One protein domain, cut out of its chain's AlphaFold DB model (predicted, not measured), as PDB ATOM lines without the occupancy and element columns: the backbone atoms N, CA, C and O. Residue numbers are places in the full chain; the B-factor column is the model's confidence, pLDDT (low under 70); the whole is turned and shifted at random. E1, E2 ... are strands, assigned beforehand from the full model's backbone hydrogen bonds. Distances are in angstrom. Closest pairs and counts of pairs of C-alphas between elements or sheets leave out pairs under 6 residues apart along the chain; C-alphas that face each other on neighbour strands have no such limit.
ATOM      1  N   ASP A   2     105.199 -39.974  38.052       92.44
ATOM      2  CA  ASP A   2     106.628 -39.739  38.211       92.44
ATOM      3  C   ASP A   2     107.411 -40.741  37.342       92.44
ATOM      4  O   ASP A   2     107.158 -41.944  37.427       92.44
ATOM      5  N   PRO A   3     108.331 -40.281  36.478       91.75
ATOM      6  CA  PRO A   3     109.038 -41.159  35.550       91.75
ATOM      7  C   PRO A   3     110.111 -42.033  36.214       91.75
ATOM      8  O   PRO A   3     110.510 -43.028  35.613       91.75
ATOM      9  N   GLY A   4     110.601 -41.681  37.408       90.19
ATOM     10  CA  GLY A   4     111.644 -42.446  38.101       90.19
ATOM     11  C   GLY A   4     111.093 -43.648  38.866       90.19
ATOM     12  O   GLY A   4     111.721 -44.703  38.907       90.19
ATOM     13  N   THR A   5     109.907 -43.490  39.444       91.38
ATOM     14  CA  THR A   5     109.280 -44.474  40.341       91.38
ATOM     15  C   THR A   5     108.051 -45.141  39.735       91.38
ATOM     16  O   THR A   5     107.648 -46.212  40.179       91.38
ATOM     17  N   GLY A   6     107.433 -44.522  38.726       93.06
ATOM     18  CA  GLY A   6     106.132 -44.956  38.228       93.06
ATOM     19  C   GLY A   6     105.005 -44.726  39.236       93.06
ATOM     20  O   GLY A   6     103.965 -45.373  39.127       93.06
ATOM     21  N   TYR A   7     105.191 -43.839  40.220       96.25
ATOM     22  CA  TYR A   7     104.151 -43.460  41.177       96.25
ATOM     23  C   TYR A   7     103.346 -42.265  40.680       96.25
ATOM     24  O   TYR A   7     103.818 -41.423  39.912       96.25
ATOM     25  N   LEU A   8     102.083 -42.175  41.094       95.94
ATOM     26  CA  LEU A   8     101.278 -40.999  40.776       95.94
ATOM     27  C   LEU A   8     101.823 -39.800  41.559       95.94
ATOM     28  O   LEU A   8     102.374 -39.963  42.636       95.94
ATOM     29  N   ILE A   9     101.689 -38.595  41.013       96.56
ATOM     30  CA  ILE A   9     102.108 -37.372  41.706       96.56
ATOM     31  C   ILE A   9     100.838 -36.699  42.202       96.56
ATOM     32  O   ILE A   9      99.936 -36.434  41.401       96.56
ATOM     33  N   HIS A  10     100.767 -36.431  43.500       96.25
ATOM     34  CA  HIS A  10      99.671 -35.695  44.096       96.25
ATOM     35  C   HIS A  10      99.688 -34.240  43.588       96.25
ATOM     36  O   HIS A  10     100.688 -33.537  43.770       96.25
ATOM     37  N   PRO A  11      98.602 -33.750  42.960       92.06
ATOM     38  CA  PRO A  11      98.620 -32.487  42.223       92.06
ATOM     39  C   PRO A  11      98.801 -31.254  43.117       92.06
ATOM     40  O   PRO A  11      99.304 -30.238  42.650       92.06
ATOM     41  N   GLY A  12      98.399 -31.330  44.391       93.12
ATOM     42  CA  GLY A  12      98.477 -30.198  45.322       93.12
ATOM     43  C   GLY A  12      99.792 -30.091  46.096       93.12
ATOM     44  O   GLY A  12     100.146 -29.004  46.538       93.12
ATOM     45  N   THR A  13     100.517 -31.198  46.270       95.19
ATOM     46  CA  THR A  13     101.696 -31.252  47.161       95.19
ATOM     47  C   THR A  13     102.973 -31.678  46.452       95.19
ATOM     48  O   THR A  13     104.054 -31.475  46.994       95.19
ATOM     49  N   GLY A  14     102.879 -32.277  45.261       95.31
ATOM     50  CA  GLY A  14     104.030 -32.865  44.577       95.31
ATOM     51  C   GLY A  14     104.555 -34.149  45.228       95.31
ATOM     52  O   GLY A  14     105.548 -34.695  44.760       95.31
ATOM     53  N   LEU A  15     103.894 -34.640  46.281       97.19
ATOM     54  CA  LEU A  15     104.211 -35.921  46.908       97.19
ATOM     55  C   LEU A  15     103.866 -37.076  45.964       97.19
ATOM     56  O   LEU A  15     102.940 -36.977  45.154       97.19
ATOM     57  N   LEU A  16     104.598 -38.176  46.074       97.69
ATOM     58  CA  LEU A  16     104.313 -39.397  45.332       97.69
ATOM     59  C   LEU A  16     103.196 -40.158  46.046       97.69
ATOM     60  O   LEU A  16     103.194 -40.248  47.267       97.69
ATOM     61  N   ILE A  17     102.262 -40.710  45.285       97.62
ATOM     62  CA  ILE A  17     101.174 -41.552  45.775       97.62
ATOM     63  C   ILE A  17     101.530 -42.993  45.431       97.62
ATOM     64  O   ILE A  17     101.621 -43.353  44.247       97.62
ATOM     65  N   GLU A  18     101.702 -43.813  46.461       96.06
ATOM     66  CA  GLU A  18     101.913 -45.242  46.298       96.06
ATOM     67  C   GLU A  18     100.648 -45.902  45.712       96.06
ATOM     68  O   GLU A  18      99.548 -45.767  46.266       96.06
ATOM     69  N   PRO A  19     100.765 -46.621  44.582       93.75
ATOM     70  CA  PRO A  19      99.628 -47.299  43.985       93.75
ATOM     71  C   PRO A  19      99.115 -48.412  44.907       93.75
ATOM     72  O   PRO A  19      99.865 -49.271  45.357       93.75
ATOM     73  N   GLY A  20      97.805 -48.423  45.151       91.12
ATOM     74  CA  GLY A  20      97.119 -49.443  45.948       91.12
ATOM     75  C   GLY A  20      96.842 -49.022  47.390       91.12
ATOM     76  O   GLY A  20      95.725 -49.225  47.853       91.12
ATOM     77  N   THR A  21      97.804 -48.399  48.072       93.69
ATOM     78  CA  THR A  21      97.631 -47.915  49.456       93.69
ATOM     79  C   THR A  21      97.169 -46.463  49.512       93.69
ATOM     80  O   THR A  21      96.485 -46.080  50.454       93.69
ATOM     81  N   GLY A  22      97.533 -45.650  48.514       95.38
ATOM     82  CA  GLY A  22      97.311 -44.205  48.545       95.38
ATOM     83  C   GLY A  22      98.276 -43.464  49.472       95.38
ATOM     84  O   GLY A  22      98.157 -42.249  49.607       95.38
ATOM     85  N   SER A  23      99.229 -44.153  50.107       96.94
ATOM     86  CA  SER A  23     100.199 -43.543  51.016       96.94
ATOM     87  C   SER A  23     101.039 -42.488  50.299       96.94
ATOM     88  O   SER A  23     101.510 -42.717  49.178       96.94
ATOM     89  N   LEU A  24     101.247 -41.341  50.947       97.44
ATOM     90  CA  LEU A  24     102.065 -40.270  50.393       97.44
ATOM     91  C   LEU A  24     103.540 -40.458  50.766       97.44
ATOM     92  O   LEU A  24     103.889 -40.815  51.893       97.44
ATOM     93  N   ILE A  25     104.406 -40.199  49.792       97.88
ATOM     94  CA  ILE A  25     105.857 -40.346  49.879       97.88
ATOM     95  C   ILE A  25     106.503 -39.027  49.453       97.88
ATOM     96  O   ILE A  25     106.136 -38.439  48.432       97.88
ATOM     97  N   ASP A  26     107.483 -38.559  50.219       97.00
ATOM     98  CA  ASP A  26     108.284 -37.394  49.849       97.00
ATOM     99  C   ASP A  26     109.232 -37.743  48.676       97.00
ATOM    100  O   ASP A  26     110.034 -38.670  48.804       97.00
ATOM    101  N   PRO A  27     109.178 -37.023  47.533       95.56
ATOM    102  CA  PRO A  27     109.980 -37.328  46.340       95.56
ATOM    103  C   PRO A  27     111.493 -37.224  46.547       95.56
ATOM    104  O   PRO A  27     112.259 -37.790  45.771       95.56
ATOM    105  N   VAL A  28     111.939 -36.438  47.527       95.19
ATOM    106  CA  VAL A  28     113.357 -36.134  47.746       95.19
ATOM    107  C   VAL A  28     113.977 -37.169  48.672       95.19
ATOM    108  O   VAL A  28     115.082 -37.651  48.430       95.19
ATOM    109  N   THR A  29     113.268 -37.500  49.745       96.12
ATOM    110  CA  THR A  29     113.763 -38.389  50.798       96.12
ATOM    111  C   THR A  29     113.292 -39.830  50.637       96.12
ATOM    112  O   THR A  29     113.864 -40.721  51.262       96.12
ATOM    113  N   MET A  30     112.285 -40.069  49.791       94.38
ATOM    114  CA  MET A  30     111.642 -41.370  49.580       94.38
ATOM    115  C   MET A  30     111.058 -41.986  50.862       94.38
ATOM    116  O   MET A  30     110.867 -43.198  50.943       94.38
ATOM    117  N   PHE A  31     110.749 -41.155  51.861       97.19
ATOM    118  CA  PHE A  31     110.069 -41.576  53.083       97.19
ATOM    119  C   PHE A  31     108.563 -41.344  53.001       97.19
ATOM    120  O   PHE A  31     108.100 -40.361  52.421       97.19
ATOM    121  N   TYR A  32     107.802 -42.238  53.636       96.50
ATOM    122  CA  TYR A  32     106.371 -42.055  53.843       96.50
ATOM    123  C   TYR A  32     106.110 -40.880  54.784       96.50
ATOM    124  O   TYR A  32     106.762 -40.745  55.820       96.50
ATOM    125  N   THR A  33     105.117 -40.061  54.451       95.56
ATOM    126  CA  THR A  33     104.707 -38.917  55.277       95.56
ATOM    127  C   THR A  33     103.802 -39.316  56.443       95.56
ATOM    128  O   THR A  33     103.472 -38.471  57.268       95.56
ATOM    129  N   GLY A  34     103.379 -40.583  56.500       95.00
ATOM    130  CA  GLY A  34     102.393 -41.082  57.463       95.00
ATOM    131  C   GLY A  34     100.947 -40.755  57.092       95.00
ATOM    132  O   GLY A  34     100.040 -41.166  57.799       95.00
ATOM    133  N   THR A  35     100.719 -40.068  55.972       96.50
ATOM    134  CA  THR A  35      99.385 -39.692  55.500       96.50
ATOM    135  C   THR A  35      98.994 -40.451  54.236       96.50
ATOM    136  O   THR A  35      99.845 -40.964  53.501       96.50
ATOM    137  N   VAL A  36      97.688 -40.530  53.982       96.56
ATOM    138  CA  VAL A  36      97.086 -41.268  52.867       96.56
ATOM    139  C   VAL A  36      96.228 -40.328  52.028       96.56
ATOM    140  O   VAL A  36      95.526 -39.466  52.551       96.56
ATOM    141  N   TRP A  37      96.296 -40.479  50.712       96.88
ATOM    142  CA  TRP A  37      95.464 -39.754  49.769       96.88
ATOM    143  C   TRP A  37      94.126 -40.465  49.623       96.88
ATOM    144  O   TRP A  37      94.086 -41.616  49.182       96.88
ATOM    145  N   ASP A  38      93.037 -39.767  49.939       94.62
ATOM    146  CA  ASP A  38      91.689 -40.232  49.644       94.62
ATOM    147  C   ASP A  38      91.230 -39.674  48.280       94.62
ATOM    148  O   ASP A  38      90.921 -38.485  48.160       94.62
ATOM    149  N   PRO A  39      91.138 -40.512  47.229       91.06
ATOM    150  CA  PRO A  39      90.716 -40.069  45.904       91.06
ATOM    151  C   PRO A  39      89.217 -39.739  45.811       91.06
ATOM    152  O   PRO A  39      88.788 -39.203  44.789       91.06
ATOM    153  N   VAL A  40      88.408 -40.083  46.821       92.62
ATOM    154  CA  VAL A  40      86.964 -39.807  46.849       92.62
ATOM    155  C   VAL A  40      86.704 -38.409  47.393       92.62
ATOM    156  O   VAL A  40      86.000 -37.621  46.759       92.62
ATOM    157  N   THR A  41      87.278 -38.096  48.554       91.88
ATOM    158  CA  THR A  41      87.147 -36.778  49.194       91.88
ATOM    159  C   THR A  41      88.152 -35.762  48.662       91.88
ATOM    160  O   THR A  41      87.960 -34.561  48.850       91.88
ATOM    161  N   MET A  42      89.173 -36.226  47.932       92.00
ATOM    162  CA  MET A  42      90.295 -35.419  47.452       92.00
ATOM    163  C   MET A  42      91.052 -34.748  48.611       92.00
ATOM    164  O   MET A  42      91.516 -33.611  48.488       92.00
ATOM    165  N   GLU A  43      91.168 -35.455  49.737       94.12
ATOM    166  CA  GLU A  43      91.823 -34.992  50.959       94.12
ATOM    167  C   GLU A  43      93.018 -35.883  51.328       94.12
ATOM    168  O   GLU A  43      93.088 -37.068  50.994       94.12
ATOM    169  N   ILE A  44      93.988 -35.290  52.024       95.44
ATOM    170  CA  ILE A  44      95.086 -36.016  52.656       95.44
ATOM    171  C   ILE A  44      94.654 -36.328  54.086       95.44
ATOM    172  O   ILE A  44      94.523 -35.423  54.906       95.44
ATOM    173  N   VAL A  45      94.456 -37.608  54.370       94.31
ATOM    174  CA  VAL A  45      93.986 -38.102  55.662       94.31
ATOM    175  C   VAL A  45      95.174 -38.602  56.474       94.31
ATOM    176  O   VAL A  45      96.061 -39.283  55.956       94.31
ATOM    177  N   ASP A  46      95.182 -38.275  57.761       94.31
ATOM    178  CA  ASP A  46      96.029 -38.946  58.739       94.31
ATOM    179  C   ASP A  46      95.252 -40.153  59.298       94.31
ATOM    180  O   ASP A  46      94.229 -39.955  59.959       94.31
ATOM    181  N   PRO A  47      95.669 -41.399  59.006       88.19
ATOM    182  CA  PRO A  47      94.970 -42.595  59.468       88.19
ATOM    183  C   PRO A  47      95.037 -42.790  60.992       88.19
ATOM    184  O   PRO A  47      94.275 -43.605  61.511       88.19
ATOM    185  N   ASP A  48      95.922 -42.076  61.696       88.56
ATOM    186  CA  ASP A  48      96.053 -42.119  63.158       88.56
ATOM    187  C   ASP A  48      95.290 -40.971  63.850       88.56
ATOM    188  O   ASP A  48      95.177 -40.938  65.076       88.56
ATOM    189  N   ALA A  49      94.718 -40.030  63.088       84.81
ATOM    190  CA  ALA A  49      93.971 -38.920  63.667       84.81
ATOM    191  C   ALA A  49      92.665 -39.388  64.332       84.81
ATOM    192  O   ALA A  49      91.867 -40.139  63.768       84.81
ATOM    193  N   GLU A  50      92.416 -38.883  65.544       81.19
ATOM    194  CA  GLU A  50      91.174 -39.131  66.274       81.19
ATOM    195  C   GLU A  50      89.973 -38.546  65.499       81.19
ATOM    196  O   GLU A  50      90.051 -37.412  65.005       81.19
TER     197      GLU A  50
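AT A GLANCE: This is residues 2 to 50 of the 140 residues of an uncharacterized protein of Arthrobacter yangruifuii (UniProt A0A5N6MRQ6). With little regular structure, this looped chain zigzags through short antiparallel pairings into a meander, E1, E2, E3, each strand the antiparallel neighbour of the one before. The longest strand, E2, lies between short E1 and E3. The printed part has 49 residues, no named helix and three named strands holding 13 residues; its class is all strand. It is compact, radius of gyration of the C-alphas 10.3 A, yet elongated, spanning 34 by 21 by 19 A.

IN THESE COORDINATES: From residue 2 to 22 you meet no named element, but residues 8 to 9 pair antiparallel with 16 to 17. Find C-alpha 23 at (100.199, -43.543, 51.016), where E1, residues 23 to 25, begins and runs 6.6 A. E2, residues 32 to 38, runs 15.4 A. E3, residues 43 to 45, runs 6.0 A to C-alpha 45 at (93.986, -38.102, 55.662).

HOW THE PARTS SIT: Residues 16 to 17 pair antiparallel with 24 to 25 of E1. Hairpin E1 and E2 has N 24 and O 35 within hydrogen-bond range, 2.9 A. Hairpin E2 and E3 has N 36 and O 45, 2.8 A. Pairing is staggered: E2 pairs with E1 over 32 to 36, with E3 over 36 to 38. E1 and E3 are only just apart, closest C-alphas 8.5 A.

THE WHOLE: The C-alphas farthest apart, Pro 3 and Glu 50, are 35.6 A apart. The printed part has no cut, no link between strands is long, and no printed residue is under pLDDT 70.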